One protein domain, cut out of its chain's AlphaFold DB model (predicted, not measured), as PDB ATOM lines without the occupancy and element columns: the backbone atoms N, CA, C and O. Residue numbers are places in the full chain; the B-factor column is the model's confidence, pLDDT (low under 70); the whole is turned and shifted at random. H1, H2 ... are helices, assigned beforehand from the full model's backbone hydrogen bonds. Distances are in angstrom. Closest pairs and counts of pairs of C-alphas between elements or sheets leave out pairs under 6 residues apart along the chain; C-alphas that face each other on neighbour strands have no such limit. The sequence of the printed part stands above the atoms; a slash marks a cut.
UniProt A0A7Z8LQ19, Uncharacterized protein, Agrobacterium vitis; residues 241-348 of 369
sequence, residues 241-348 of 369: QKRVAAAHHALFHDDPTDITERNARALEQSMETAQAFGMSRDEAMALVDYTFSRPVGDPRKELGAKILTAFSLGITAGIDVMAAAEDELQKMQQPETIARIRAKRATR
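AT A GLANCE: This is residues 241 to 348 of the 369 residues of an uncharacterized protein of Agrobacterium vitis (UniProt A0A7Z8LQ19). Six helices make an open frame: H4 meets H5 at a corner, H5 runs to H1 and H6, and H2 leads to H3 at the far end. The class is all helix, H1 to H6 in order, in 108 printed residues. Only just loose, close to compact, it spans 38 by 31 by 26 A, radius of gyration of the C-alphas 15.8 A.

HOW THE PARTS SIT: H4, residues 299 to 317, only just touches H5, residues 321 to 333, with 3 C-alpha pairs within 8 A, Gly 314 and Val 321 closest at 5.7 A. H1, residues 241 to 252, touches H5 and H6, residues 335 to 346. H2, residues 259 to 276, and H3, residues 281 to 292, form a hairpin, only just touching with 3 such pairs. Every helical O i to N i+4 pair is within hydrogen-bond range.

IN THESE COORDINATES: H1 begins at C-alpha (12.993, -46.789, 20.558) and H6 ends at (21.249, -56.379, -1.892); H4 is 26.7 A long.

THE WHOLE: The printed part has no cut; Gly 304 alone is under pLDDT 70.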
ATOM      1  N   GLN A 241      11.655 -46.829  21.149       82.31
ATOM      2  CA  GLN A 241      12.993 -46.789  20.558       82.31
ATOM      3  C   GLN A 241      13.763 -48.113  20.711       82.31
ATOM      4  O   GLN A 241      14.460 -48.517  19.782       82.31
ATOM      5  N   LYS A 242      13.634 -48.811  21.848       81.81
ATOM      6  CA  LYS A 242      14.266 -50.122  22.063       81.81
ATOM      7  C   LYS A 242      13.641 -51.199  21.168       81.81
ATOM      8  O   LYS A 242      14.365 -51.980  20.556       81.81
ATOM      9  N   ARG A 243      12.318 -51.172  20.986       89.00
ATOM     10  CA  ARG A 243      11.610 -52.084  20.070       89.00
ATOM     11  C   ARG A 243      11.936 -51.805  18.600       89.00
ATOM     12  O   ARG A 243      12.183 -52.732  17.829       89.00
ATOM     13  N   VAL A 244      12.049 -50.530  18.225       91.62
ATOM     14  CA  VAL A 244      12.566 -50.113  16.914       91.62
ATOM     15  C   VAL A 244      14.004 -50.594  16.719       91.62
ATOM     16  O   VAL A 244      14.335 -51.032  15.622       91.62
ATOM     17  N   ALA A 245      14.853 -50.581  17.752       87.94
ATOM     18  CA  ALA A 245      16.223 -51.085  17.649       87.94
ATOM     19  C   ALA A 245      16.273 -52.585  17.302       87.94
ATOM     20  O   ALA A 245      17.116 -52.994  16.504       87.94
ATOM     21  N   ALA A 246      15.340 -53.391  17.820       87.94
ATOM     22  CA  ALA A 246      15.223 -54.802  17.451       87.94
ATOM     23  C   ALA A 246      14.852 -54.980  15.966       87.94
ATOM     24  O   ALA A 246      15.519 -55.729  15.247       87.94
ATOM     25  N   ALA A 247      13.851 -54.239  15.473       90.62
ATOM     26  CA  ALA A 247      13.488 -54.249  14.053       90.62
ATOM     27  C   ALA A 247      14.631 -53.719  13.167       90.62
ATOM     28  O   ALA A 247      14.945 -54.291  12.126       90.62
ATOM     29  N   HIS A 248      15.316 -52.664  13.610       94.12
ATOM     30  CA  HIS A 248      16.480 -52.094  12.940       94.12
ATOM     31  C   HIS A 248      17.609 -53.123  12.810       94.12
ATOM     32  O   HIS A 248      18.169 -53.291  11.729       94.12
ATOM     33  N   HIS A 249      17.925 -53.852  13.881       93.50
ATOM     34  CA  HIS A 249      18.903 -54.936  13.834       93.50
ATOM     35  C   HIS A 249      18.467 -56.029  12.847       93.50
ATOM     36  O   HIS A 249      19.234 -56.411  11.963       93.50
ATOM     37  N   ALA A 250      17.209 -56.475  12.917       91.88
ATOM     38  CA  ALA A 250      16.675 -57.466  11.987       91.88
ATOM     39  C   ALA A 250      16.753 -57.007  10.518       91.88
ATOM     40  O   ALA A 250      16.991 -57.822   9.630       91.88
ATOM     41  N   LEU A 251      16.598 -55.717  10.234       91.50
ATOM     42  CA  LEU A 251      16.670 -55.190   8.871       91.50
ATOM     43  C   LEU A 251      18.105 -54.996   8.368       91.50
ATOM     44  O   LEU A 251      18.344 -55.190   7.176       91.50
ATOM     45  N   PHE A 252      19.041 -54.615   9.243       92.38
ATOM     46  CA  PHE A 252      20.331 -54.051   8.823       92.38
ATOM     47  C   PHE A 252      21.575 -54.750   9.391       92.38
ATOM     48  O   PHE A 252      22.673 -54.302   9.097       92.38
ATOM     49  N   HIS A 253      21.468 -55.819  10.189       91.69
ATOM     50  CA  HIS A 253      22.672 -56.453  10.755       91.69
ATOM     51  C   HIS A 253      23.639 -57.028   9.695       91.69
ATOM     52  O   HIS A 253      24.846 -56.874   9.850       91.69
ATOM     53  N   ASP A 254      23.124 -57.622   8.610       89.56
ATOM     54  CA  ASP A 254      23.936 -58.182   7.510       89.56
ATOM     55  C   ASP A 254      24.511 -57.103   6.567       89.56
ATOM     56  O   ASP A 254      25.548 -57.299   5.938       89.56
ATOM     57  N   ASP A 255      23.829 -55.960   6.455       88.38
ATOM     58  CA  ASP A 255      24.226 -54.801   5.645       88.38
ATOM     59  C   ASP A 255      23.962 -53.515   6.448       88.38
ATOM     60  O   ASP A 255      22.882 -52.913   6.329       88.38
ATOM     61  N   PRO A 256      24.920 -53.113   7.308       89.88
ATOM     62  CA  PRO A 256      24.736 -52.001   8.227       89.88
ATOM     63  C   PRO A 256      24.424 -50.689   7.511       89.88
ATOM     64  O   PRO A 256      25.101 -50.286   6.558       89.88
ATOM     65  N   THR A 257      23.405 -50.003   8.024       90.88
ATOM     66  CA  THR A 257      23.054 -48.635   7.632       90.88
ATOM     67  C   THR A 257      23.879 -47.611   8.417       90.88
ATOM     68  O   THR A 257      24.521 -47.945   9.411       90.88
ATOM     69  N   ASP A 258      23.859 -46.354   7.979       89.19
ATOM     70  CA  ASP A 258      24.610 -45.251   8.577       89.19
ATOM     71  C   ASP A 258      23.738 -43.995   8.752       89.19
ATOM     72  O   ASP A 258      22.558 -43.964   8.385       89.19
ATOM     73  N   ILE A 259      24.319 -42.951   9.351       88.12
ATOM     74  CA  ILE A 259      23.625 -41.682   9.613       88.12
ATOM     75  C   ILE A 259      23.119 -41.055   8.310       88.12
ATOM     76  O   ILE A 259      21.997 -40.557   8.282       88.12
ATOM     77  N   THR A 260      23.902 -41.103   7.230       89.50
ATOM     78  CA  THR A 260      23.540 -40.513   5.936       89.50
ATOM     79  C   THR A 260      22.289 -41.175   5.363       89.50
ATOM     80  O   THR A 260      21.330 -40.490   5.006       89.50
ATOM     81  N   GLU A 261      22.252 -42.509   5.344       88.88
ATOM     82  CA  GLU A 261      21.094 -43.272   4.882       88.88
ATOM     83  C   GLU A 261      19.861 -43.062   5.767       88.88
ATOM     84  O   GLU A 261      18.749 -42.900   5.254       88.88
ATOM     85  N   ARG A 262      20.030 -43.083   7.098       92.50
ATOM     86  CA  ARG A 262      18.912 -42.885   8.033       92.50
ATOM     87  C   ARG A 262      18.367 -41.460   7.962       92.50
ATOM     88  O   ARG A 262      17.152 -41.292   8.016       92.50
ATOM     89  N   ASN A 263      19.229 -40.461   7.775       93.25
ATOM     90  CA  ASN A 263      18.825 -39.071   7.584       93.25
ATOM     91  C   ASN A 263      18.024 -38.892   6.286       93.25
ATOM     92  O   ASN A 263      16.938 -38.317   6.315       93.25
ATOM     93  N   ALA A 264      18.503 -39.454   5.170       91.50
ATOM     94  CA  ALA A 264      17.780 -39.417   3.899       91.50
ATOM     95  C   ALA A 264      16.388 -40.059   4.020       91.50
ATOM     96  O   ALA A 264      15.393 -39.449   3.631       91.50
ATOM     97  N   ARG A 265      16.293 -41.240   4.650       92.69
ATOM     98  CA  ARG A 265      15.002 -41.901   4.897       92.69
ATOM     99  C   ARG A 265      14.099 -41.078   5.820       92.69
ATOM    100  O   ARG A 265      12.894 -41.019   5.602       92.69
ATOM    101  N   ALA A 266      14.657 -40.437   6.843       94.69
ATOM    102  CA  ALA A 266      13.889 -39.591   7.749       94.69
ATOM    103  C   ALA A 266      13.337 -38.338   7.047       94.69
ATOM    104  O   ALA A 266      12.236 -37.905   7.385       94.69
ATOM    105  N   LEU A 267      14.083 -37.746   6.107       95.06
ATOM    106  CA  LEU A 267      13.612 -36.626   5.288       95.06
ATOM    107  C   LEU A 267      12.525 -37.078   4.306       95.06
ATOM    108  O   LEU A 267      11.484 -36.434   4.229       95.06
ATOM    109  N   GLU A 268      12.724 -38.212   3.630       94.25
ATOM    110  CA  GLU A 268      11.727 -38.828   2.745       94.25
ATOM    111  C   GLU A 268      10.385 -39.026   3.466       94.25
ATOM    112  O   GLU A 268       9.363 -38.563   2.978       94.25
ATOM    113  N   GLN A 269      10.385 -39.589   4.680       96.06
ATOM    114  CA  GLN A 269       9.160 -39.747   5.479       96.06
ATOM    115  C   GLN A 269       8.486 -38.417   5.845       96.06
ATOM    116  O   GLN A 269       7.261 -38.336   5.907       96.06
ATOM    117  N   SER A 270       9.261 -37.354   6.078       95.69
ATOM    118  CA  SER A 270       8.696 -36.020   6.330       95.69
ATOM    119  C   SER A 270       8.049 -35.429   5.083       95.69
ATOM    120  O   SER A 270       6.980 -34.836   5.187       95.69
ATOM    121  N   MET A 271       8.659 -35.632   3.912       95.88
ATOM    122  CA  MET A 271       8.091 -35.199   2.635       95.88
ATOM    123  C   MET A 271       6.846 -36.012   2.261       95.88
ATOM    124  O   MET A 271       5.859 -35.418   1.848       95.88
ATOM    125  N   GLU A 272       6.845 -37.335   2.470       96.75
ATOM    126  CA  GLU A 272       5.657 -38.185   2.282       96.75
ATOM    127  C   GLU A 272       4.509 -37.748   3.206       96.75
ATOM    128  O   GLU A 272       3.369 -37.627   2.764       96.75
ATOM    129  N   THR A 273       4.810 -37.435   4.472       96.50
ATOM    130  CA  THR A 273       3.811 -36.905   5.417       96.50
ATOM    131  C   THR A 273       3.261 -35.565   4.927       96.50
ATOM    132  O   THR A 273       2.049 -35.389   4.857       96.50
ATOM    133  N   ALA A 274       4.127 -34.625   4.540       96.56
ATOM    134  CA  ALA A 274       3.705 -33.321   4.029       96.56
ATOM    135  C   ALA A 274       2.835 -33.446   2.765       96.56
ATOM    136  O   ALA A 274       1.788 -32.805   2.672       96.56
ATOM    137  N   GLN A 275       3.225 -34.321   1.834       97.62
ATOM    138  CA  GLN A 275       2.451 -34.636   0.635       97.62
ATOM    139  C   GLN A 275       1.071 -35.213   0.987       97.62
ATOM    140  O   GLN A 275       0.075 -34.803   0.393       97.62
ATOM    141  N   ALA A 276       0.986 -36.120   1.967       97.38
ATOM    142  CA  ALA A 276      -0.278 -36.710   2.411       97.38
ATOM    143  C   ALA A 276      -1.249 -35.675   3.011       97.38
ATOM    144  O   ALA A 276      -2.462 -35.828   2.883       97.38
ATOM    145  N   PHE A 277      -0.725 -34.598   3.603       97.00
ATOM    146  CA  PHE A 277      -1.511 -33.454   4.083       97.00
ATOM    147  C   PHE A 277      -1.768 -32.379   3.014       97.00
ATOM    148  O   PHE A 277      -2.320 -31.324   3.322       97.00
ATOM    149  N   GLY A 278      -1.409 -32.641   1.754       97.06
ATOM    150  CA  GLY A 278      -1.712 -31.763   0.625       97.06
ATOM    151  C   GLY A 278      -0.711 -30.632   0.394       97.06
ATOM    152  O   GLY A 278      -1.010 -29.739  -0.395       97.06
ATOM    153  N   MET A 279       0.466 -30.657   1.032       96.75
ATOM    154  CA  MET A 279       1.528 -29.692   0.735       96.75
ATOM    155  C   MET A 279       2.019 -29.875  -0.704       96.75
ATOM    156  O   MET A 279       2.378 -30.980  -1.124       96.75
ATOM    157  N   SER A 280       2.060 -28.781  -1.458       97.50
ATOM    158  CA  SER A 280       2.595 -28.780  -2.814       97.50
ATOM    159  C   SER A 280       4.121 -28.908  -2.821       97.50
ATOM    160  O   SER A 280       4.818 -28.592  -1.853       97.50
ATOM    161  N   ARG A 281       4.670 -29.337  -3.962       96.62
ATOM    162  CA  ARG A 281       6.124 -29.408  -4.161       96.62
ATOM    163  C   ARG A 281       6.799 -28.045  -3.972       96.62
ATOM    164  O   ARG A 281       7.898 -27.994  -3.427       96.62
ATOM    165  N   ASP A 282       6.155 -26.967  -4.411       96.62
ATOM    166  CA  ASP A 282       6.720 -25.617  -4.349       96.62
ATOM    167  C   ASP A 282       6.766 -25.094  -2.906       96.62
ATOM    168  O   ASP A 282       7.778 -24.531  -2.490       96.62
ATOM    169  N   GLU A 283       5.734 -25.364  -2.100       96.25
ATOM    170  CA  GLU A 283       5.740 -25.063  -0.660       96.25
ATOM    171  C   GLU A 283       6.815 -25.860   0.084       96.25
ATOM    172  O   GLU A 283       7.551 -25.306   0.904       96.25
ATOM    173  N   ALA A 284       6.956 -27.152  -0.234       96.06
ATOM    174  CA  ALA A 284       8.013 -27.979   0.335       96.06
ATOM    175  C   ALA A 284       9.406 -27.432  -0.023       96.06
ATOM    176  O   ALA A 284      10.289 -27.384   0.834       96.06
ATOM    177  N   MET A 285       9.601 -26.968  -1.262       96.25
ATOM    178  CA  MET A 285      10.869 -26.383  -1.698       96.25
ATOM    179  C   MET A 285      11.167 -25.046  -1.016       96.25
ATOM    180  O   MET A 285      12.294 -24.823  -0.586       96.25
ATOM    181  N   ALA A 286      10.152 -24.208  -0.801       94.44
ATOM    182  CA  ALA A 286      10.311 -22.979  -0.029       94.44
ATOM    183  C   ALA A 286      10.780 -23.258   1.415       94.44
ATOM    184  O   ALA A 286      11.621 -22.532   1.951       94.44
ATOM    185  N   LEU A 287      10.291 -24.334   2.046       96.06
ATOM    186  CA  LEU A 287      10.751 -24.758   3.374       96.06
ATOM    187  C   LEU A 287      12.179 -25.315   3.365       96.06
ATOM    188  O   LEU A 287      12.909 -25.110   4.342       96.06
ATOM    189  N   VAL A 288      12.584 -25.995   2.287       95.56
ATOM    190  CA  VAL A 288      13.978 -26.410   2.073       95.56
ATOM    191  C   VAL A 288      14.863 -25.167   2.023       95.56
ATOM    192  O   VAL A 288      15.729 -25.022   2.884       95.56
ATOM    193  N   ASP A 289      14.593 -24.225   1.124       95.50
ATOM    194  CA  ASP A 289      15.393 -23.003   0.978       95.50
ATOM    195  C   ASP A 289      15.482 -22.221   2.297       95.50
ATOM    196  O   ASP A 289      16.568 -21.863   2.762       95.50
ATOM    197  N   TYR A 290      14.345 -22.038   2.971       94.25
ATOM    198  CA  TYR A 290      14.294 -21.366   4.265       94.25
ATOM    199  C   TYR A 290      15.123 -22.085   5.340       94.25
ATOM    200  O   TYR A 290      15.822 -21.450   6.130       94.25
ATOM    201  N   THR A 291      15.076 -23.415   5.397       93.19
ATOM    202  CA  THR A 291      15.807 -24.188   6.410       93.19
ATOM    203  C   THR A 291      17.305 -24.213   6.141       93.19
ATOM    204  O   THR A 291      18.078 -23.988   7.068       93.19
ATOM    205  N   PHE A 292      17.719 -24.391   4.887       94.25
ATOM    206  CA  PHE A 292      19.132 -24.416   4.504       94.25
ATOM    207  C   PHE A 292      19.786 -23.024   4.468       94.25
ATOM    208  O   PHE A 292      21.010 -22.935   4.473       94.25
ATOM    209  N   SER A 293      19.002 -21.939   4.500       94.38
ATOM    210  CA  SER A 293      19.524 -20.572   4.672       94.38
ATOM    211  C   SER A 293      19.970 -20.240   6.107       94.38
ATOM    212  O   SER A 293      20.645 -19.233   6.329       94.38
ATOM    213  N   ARG A 294      19.584 -21.059   7.095       94.00
ATOM    214  CA  ARG A 294      19.835 -20.822   8.524       94.00
ATOM    215  C   ARG A 294      21.113 -21.526   9.005       94.00
ATOM    216  O   ARG A 294      21.564 -22.482   8.374       94.00
ATOM    217  N   PRO A 295      21.704 -21.092  10.138       93.81
ATOM    218  CA  PRO A 295      22.809 -21.815  10.756       93.81
ATOM    219  C   PRO A 295      22.435 -23.267  11.064       93.81
ATOM    220  O   PRO A 295      21.318 -23.549  11.497       93.81
ATOM    221  N   VAL A 296      23.391 -24.176  10.875       93.06
ATOM    222  CA  VAL A 296      23.212 -25.602  11.171       93.06
ATOM    223  C   VAL A 296      22.902 -25.797  12.660       93.06
ATOM    224  O   VAL A 296      23.634 -25.307  13.522       93.06
ATOM    225  N   GLY A 297      21.812 -26.512  12.951       86.81
ATOM    226  CA  GLY A 297      21.355 -26.827  14.305       86.81
ATOM    227  C   GLY A 297      22.030 -28.055  14.929       86.81
ATOM    228  O   GLY A 297      22.713 -28.833  14.261       86.81
ATOM    229  N   ASP A 298      21.813 -28.243  16.233       90.75
ATOM    230  CA  ASP A 298      22.265 -29.433  16.965       90.75
ATOM    231  C   ASP A 298      21.348 -30.638  16.662       90.75
ATOM    232  O   ASP A 298      20.144 -30.552  16.922       90.75
ATOM    233  N   PRO A 299      21.874 -31.786  16.187       83.69
ATOM    234  CA  PRO A 299      21.048 -32.925  15.778       83.69
ATOM    235  C   PRO A 299      20.081 -33.438  16.851       83.69
ATOM    236  O   PRO A 299      18.973 -33.865  16.526       83.69
ATOM    237  N   ARG A 300      20.464 -33.394  18.137       76.38
ATOM    238  CA  ARG A 300      19.589 -33.827  19.238       76.38
ATOM    239  C   ARG A 300      18.394 -32.883  19.392       76.38
ATOM    240  O   ARG A 300      17.276 -33.368  19.564       76.38
ATOM    241  N   LYS A 301      18.614 -31.566  19.322       74.38
ATOM    242  CA  LYS A 301      17.529 -30.570  19.355       74.38
ATOM    243  C   LYS A 301      16.590 -30.716  18.160       74.38
ATOM    244  O   LYS A 301      15.381 -30.776  18.363       74.38
ATOM    245  N   GLU A 302      17.133 -30.844  16.950       88.75
ATOM    246  CA  GLU A 302      16.321 -30.933  15.726       88.75
ATOM    247  C   GLU A 302      15.495 -32.227  15.662       88.75
ATOM    248  O   GLU A 302      14.325 -32.200  15.280       88.75
ATOM    249  N   LEU A 303      16.048 -33.362  16.113       79.69
ATOM    250  CA  LEU A 303      15.276 -34.603  16.252       79.69
ATOM    251  C   LEU A 303      14.137 -34.456  17.270       79.69
ATOM    252  O   LEU A 303      13.024 -34.909  17.003       79.69
ATOM    253  N   GLY A 304      14.383 -33.799  18.407       67.19
ATOM    254  CA  GLY A 304      13.345 -33.520  19.403       67.19
ATOM    255  C   GLY A 304      12.229 -32.627  18.853       67.19
ATOM    256  O   GLY A 304      11.051 -32.964  18.980       67.19
ATOM    257  N   ALA A 305      12.594 -31.532  18.182       73.62
ATOM    258  CA  ALA A 305      11.648 -30.613  17.551       73.62
ATOM    259  C   ALA A 305      10.810 -31.299  16.460       73.62
ATOM    260  O   ALA A 305       9.604 -31.062  16.361       73.62
ATOM    261  N   LYS A 306      11.423 -32.201  15.684       90.38
ATOM    262  CA  LYS A 306      10.736 -33.000  14.665       90.38
ATOM    263  C   LYS A 306       9.660 -33.904  15.266       90.38
ATOM    264  O   LYS A 306       8.539 -33.915  14.762       90.38
ATOM    265  N   ILE A 307       9.974 -34.626  16.344       83.75
ATOM    266  CA  ILE A 307       8.992 -35.479  17.031       83.75
ATOM    267  C   ILE A 307       7.871 -34.627  17.628       83.75
ATOM    268  O   ILE A 307       6.706 -34.899  17.363       83.75
ATOM    269  N   LEU A 308       8.199 -33.552  18.350       78.38
ATOM    270  CA  LEU A 308       7.196 -32.641  18.913       78.38
ATOM    271  C   LEU A 308       6.235 -32.115  17.838       78.38
ATOM    272  O   LEU A 308       5.021 -32.120  18.031       78.38
ATOM    273  N   THR A 309       6.771 -31.701  16.689       80.19
ATOM    274  CA  THR A 309       5.965 -31.167  15.583       80.19
ATOM    275  C   THR A 309       5.070 -32.240  14.963       80.19
ATOM    276  O   THR A 309       3.916 -31.952  14.656       80.19
ATOM    277  N   ALA A 310       5.545 -33.484  14.839       87.19
ATOM    278  CA  ALA A 310       4.719 -34.598  14.368       87.19
ATOM    279  C   ALA A 310       3.527 -34.869  15.306       87.19
ATOM    280  O   ALA A 310       2.407 -35.034  14.833       87.19
ATOM    281  N   PHE A 311       3.738 -34.838  16.628       81.06
ATOM    282  CA  PHE A 311       2.650 -34.951  17.609       81.06
ATOM    283  C   PHE A 311       1.674 -33.772  17.538       81.06
ATOM    284  O   PHE A 311       0.465 -33.980  17.581       81.06
ATOM    285  N   SER A 312       2.180 -32.546  17.379       75.25
ATOM    286  CA  SER A 312       1.344 -31.351  17.195       75.25
ATOM    287  C   SER A 312       0.452 -31.457  15.948       75.25
ATOM    288  O   SER A 312      -0.749 -31.175  15.999       75.25
ATOM    289  N   LEU A 313       1.014 -31.945  14.835       84.50
ATOM    290  CA  LEU A 313       0.262 -32.230  13.615       84.50
ATOM    291  C   LEU A 313      -0.793 -33.316  13.850       84.50
ATOM    292  O   LEU A 313      -1.936 -33.137  13.445       84.50
ATOM    293  N   GLY A 314      -0.443 -34.398  14.550       78.62
ATOM    294  CA  GLY A 314      -1.382 -35.458  14.915       78.62
ATOM    295  C   GLY A 314      -2.564 -34.958  15.744       78.62
ATOM    296  O   GLY A 314      -3.706 -35.236  15.395       78.62
ATOM    297  N   ILE A 315      -2.313 -34.135  16.770       71.19
ATOM    298  CA  ILE A 315      -3.368 -33.485  17.569       71.19
ATOM    299  C   ILE A 315      -4.303 -32.674  16.665       71.19
ATOM    300  O   ILE A 315      -5.521 -32.777  16.781       71.19
ATOM    301  N   THR A 316      -3.733 -31.899  15.742       78.50
ATOM    302  CA  THR A 316      -4.500 -31.054  14.813       78.50
ATOM    303  C   THR A 316      -5.308 -31.884  13.810       78.50
ATOM    304  O   THR A 316      -6.427 -31.519  13.463       78.50
ATOM    305  N   ALA A 317      -4.756 -33.009  13.358       83.75
ATOM    306  CA  ALA A 317      -5.371 -33.903  12.384       83.75
ATOM    307  C   ALA A 317      -6.321 -34.946  13.005       83.75
ATOM    308  O   ALA A 317      -6.971 -35.682  12.267       83.75
ATOM    309  N   GLY A 318      -6.392 -35.042  14.339       81.56
ATOM    310  CA  GLY A 318      -7.131 -36.101  15.031       81.56
ATOM    311  C   GLY A 318      -6.510 -37.494  14.865       81.56
ATOM    312  O   GLY A 318      -7.230 -38.488  14.861       81.56
ATOM    313  N   ILE A 319      -5.187 -37.570  14.697       81.81
ATOM    314  CA  ILE A 319      -4.433 -38.811  14.493       81.81
ATOM    315  C   ILE A 319      -3.623 -39.132  15.750       81.81
ATOM    316  O   ILE A 319      -2.802 -38.327  16.196       81.81
ATOM    317  N   ASP A 320      -3.799 -40.344  16.275       80.69
ATOM    318  CA  ASP A 320      -2.893 -40.903  17.277       80.69
ATOM    319  C   ASP A 320      -1.580 -41.324  16.602       80.69
ATOM    320  O   ASP A 320      -1.470 -42.371  15.961       80.69
ATOM    321  N   VAL A 321      -0.573 -40.461  16.736       77.06
ATOM    322  CA  VAL A 321       0.754 -40.651  16.138       77.06
ATOM    323  C   VAL A 321       1.446 -41.895  16.683       77.06
ATOM    324  O   VAL A 321       2.168 -42.554  15.937       77.06
ATOM    325  N   MET A 322       1.236 -42.233  17.958       85.69
ATOM    326  CA  MET A 322       1.874 -43.409  18.540       85.69
ATOM    327  C   MET A 322       1.205 -44.689  18.062       85.69
ATOM    328  O   MET A 322       1.923 -45.613  17.700       85.69
ATOM    329  N   ALA A 323      -0.125 -44.727  17.961       76.44
ATOM    330  CA  ALA A 323      -0.819 -45.867  17.362       76.44
ATOM    331  C   ALA A 323      -0.378 -46.099  15.903       76.44
ATOM    332  O   ALA A 323       0.003 -47.210  15.542       76.44
ATOM    333  N   ALA A 324      -0.311 -45.038  15.089       83.75
ATOM    334  CA  ALA A 324       0.170 -45.135  13.708       83.75
ATOM    335  C   ALA A 324       1.641 -45.594  13.616       83.75
ATOM    336  O   ALA A 324       2.024 -46.315  12.693       83.75
ATOM    337  N   ALA A 325       2.480 -45.186  14.573       86.44
ATOM    338  CA  ALA A 325       3.865 -45.636  14.658       86.44
ATOM    339  C   ALA A 325       3.966 -47.132  15.015       86.44
ATOM    340  O   ALA A 325       4.799 -47.837  14.442       86.44
ATOM    341  N   GLU A 326       3.109 -47.629  15.911       88.38
ATOM    342  CA  GLU A 326       3.032 -49.057  16.245       88.38
ATOM    343  C   GLU A 326       2.621 -49.910  15.042       88.38
ATOM    344  O   GLU A 326       3.267 -50.926  14.776       88.38
ATOM    345  N   ASP A 327       1.624 -49.472  14.267       85.62
ATOM    346  CA  ASP A 327       1.191 -50.171  13.051       85.62
ATOM    347  C   ASP A 327       2.351 -50.330  12.049       85.62
ATOM    348  O   ASP A 327       2.583 -51.409  11.486       85.62
ATOM    349  N   GLU A 328       3.145 -49.271  11.850       93.12
ATOM    350  CA  GLU A 328       4.300 -49.321  10.952       93.12
ATOM    351  C   GLU A 328       5.436 -50.186  11.529       93.12
ATOM    352  O   GLU A 328       6.068 -50.942  10.786       93.12
ATOM    353  N   LEU A 329       5.680 -50.156  12.846       91.19
ATOM    354  CA  LEU A 329       6.657 -51.043  13.487       91.19
ATOM    355  C   LEU A 329       6.255 -52.517  13.341       91.19
ATOM    356  O   LEU A 329       7.089 -53.336  12.946       91.19
ATOM    357  N   GLN A 330       4.987 -52.851  13.589       90.00
ATOM    358  CA  GLN A 330       4.458 -54.205  13.422       90.00
ATOM    359  C   GLN A 330       4.653 -54.697  11.985       90.00
ATOM    360  O   GLN A 330       5.060 -55.841  11.760       90.00
ATOM    361  N   LYS A 331       4.414 -53.829  10.999       91.12
ATOM    362  CA  LYS A 331       4.655 -54.121   9.582       91.12
ATOM    363  C   LYS A 331       6.138 -54.324   9.270       91.12
ATOM    364  O   LYS A 331       6.470 -55.218   8.489       91.12
ATOM    365  N   MET A 332       7.034 -53.534   9.866       91.06
ATOM    366  CA  MET A 332       8.489 -53.680   9.693       91.06
ATOM    367  C   MET A 332       9.042 -54.962  10.319       91.06
ATOM    368  O   MET A 332      10.074 -55.458   9.868       91.06
ATOM    369  N   GLN A 333       8.364 -55.505  11.329       89.62
ATOM    370  CA  GLN A 333       8.722 -56.769  11.970       89.62
ATOM    371  C   GLN A 333       8.258 -58.004  11.186       89.62
ATOM    372  O   GLN A 333       8.747 -59.101  11.454       89.62
ATOM    373  N   GLN A 334       7.352 -57.851  10.212       91.75
ATOM    374  CA  GLN A 334       6.862 -58.992   9.442       91.75
ATOM    375  C   GLN A 334       7.984 -59.643   8.612       91.75
ATOM    376  O   GLN A 334       8.717 -58.924   7.913       91.75
ATOM    377  N   PRO A 335       8.122 -60.986   8.626       93.19
ATOM    378  CA  PRO A 335       9.186 -61.692   7.910       93.19
ATOM    379  C   PRO A 335       9.262 -61.349   6.418       93.19
ATOM    380  O   PRO A 335      10.352 -61.154   5.878       93.19
ATOM    381  N   GLU A 336       8.118 -61.217   5.750       94.62
ATOM    382  CA  GLU A 336       8.024 -60.853   4.337       94.62
ATOM    383  C   GLU A 336       8.498 -59.419   4.070       94.62
ATOM    384  O   GLU A 336       9.173 -59.162   3.069       94.62
ATOM    385  N   THR A 337       8.220 -58.485   4.984       93.06
ATOM    386  CA  THR A 337       8.716 -57.108   4.893       93.06
ATOM    387  C   THR A 337      10.227 -57.073   5.064       93.06
ATOM    388  O   THR A 337      10.913 -56.433   4.261       93.06
ATOM    389  N   ILE A 338      10.756 -57.800   6.053       92.81
ATOM    390  CA  ILE A 338      12.199 -57.917   6.289       92.81
ATOM    391  C   ILE A 338      12.886 -58.499   5.049       92.81
ATOM    392  O   ILE A 338      13.839 -57.904   4.542       92.81
ATOM    393  N   ALA A 339      12.375 -59.611   4.514       92.81
ATOM    394  CA  ALA A 339      12.923 -60.262   3.326       92.81
ATOM    395  C   ALA A 339      12.923 -59.323   2.110       92.81
ATOM    396  O   ALA A 339      13.941 -59.180   1.431       92.81
ATOM    397  N   ARG A 340      11.811 -58.615   1.870       94.12
ATOM    398  CA  ARG A 340      11.684 -57.638   0.780       94.12
ATOM    399  C   ARG A 340      12.680 -56.488   0.914       94.12
ATOM    400  O   ARG A 340      13.296 -56.098  -0.078       94.12
ATOM    401  N   ILE A 341      12.844 -55.931   2.115       91.44
ATOM    402  CA  ILE A 341      13.785 -54.827   2.353       91.44
ATOM    403  C   ILE A 341      15.226 -55.304   2.159       91.44
ATOM    404  O   ILE A 341      15.983 -54.635   1.454       91.44
ATOM    405  N   ARG A 342      15.597 -56.470   2.703       91.94
ATOM    406  CA  ARG A 342      16.934 -57.050   2.511       91.94
ATOM    407  C   ARG A 342      17.230 -57.323   1.032       91.94
ATOM    408  O   ARG A 342      18.289 -56.933   0.550       91.94
ATOM    409  N   ALA A 343      16.275 -57.883   0.286       91.00
ATOM    410  CA  ALA A 343      16.418 -58.111  -1.154       91.00
ATOM    411  C   ALA A 343      16.614 -56.803  -1.941       91.00
ATOM    412  O   ALA A 343      17.481 -56.727  -2.810       91.00
ATOM    413  N   LYS A 344      15.857 -55.747  -1.606       87.12
ATOM    414  CA  LYS A 344      16.007 -54.417  -2.225       87.12
ATOM    415  C   LYS A 344      17.366 -53.785  -1.911       87.12
ATOM    416  O   LYS A 344      17.919 -53.083  -2.752       87.12
ATOM    417  N   ARG A 345      17.905 -54.005  -0.709       87.38
ATOM    418  CA  ARG A 345      19.234 -53.503  -0.330       87.38
ATOM    419  C   ARG A 345      20.353 -54.238  -1.061       87.38
ATOM    420  O   ARG A 345      21.254 -53.577  -1.563       87.38
ATOM    421  N   ALA A 346      20.250 -55.560  -1.204       84.69
ATOM    422  CA  ALA A 346      21.249 -56.379  -1.892       84.69
ATOM    423  C   ALA A 346      21.477 -55.974  -3.361       84.69
ATOM    424  O   ALA A 346      22.552 -56.202  -3.907       84.69
ATOM    425  N   THR A 347      20.476 -55.364  -4.003       82.44
ATOM    426  CA  THR A 347      20.523 -54.956  -5.417       82.44
ATOM    427  C   THR A 347      20.682 -53.447  -5.619       82.44
ATOM    428  O   THR A 347      20.649 -52.965  -6.751       82.44
ATOM    429  N   ARG A 348      20.854 -52.667  -4.544       76.50
ATOM    430  CA  ARG A 348      20.935 -51.203  -4.629       76.50
ATOM    431  C   ARG A 348      22.308 -50.742  -5.128       76.50
ATOM    432  O   ARG A 348      23.342 -51.111  -4.579       76.50
TER     433      ARG A 348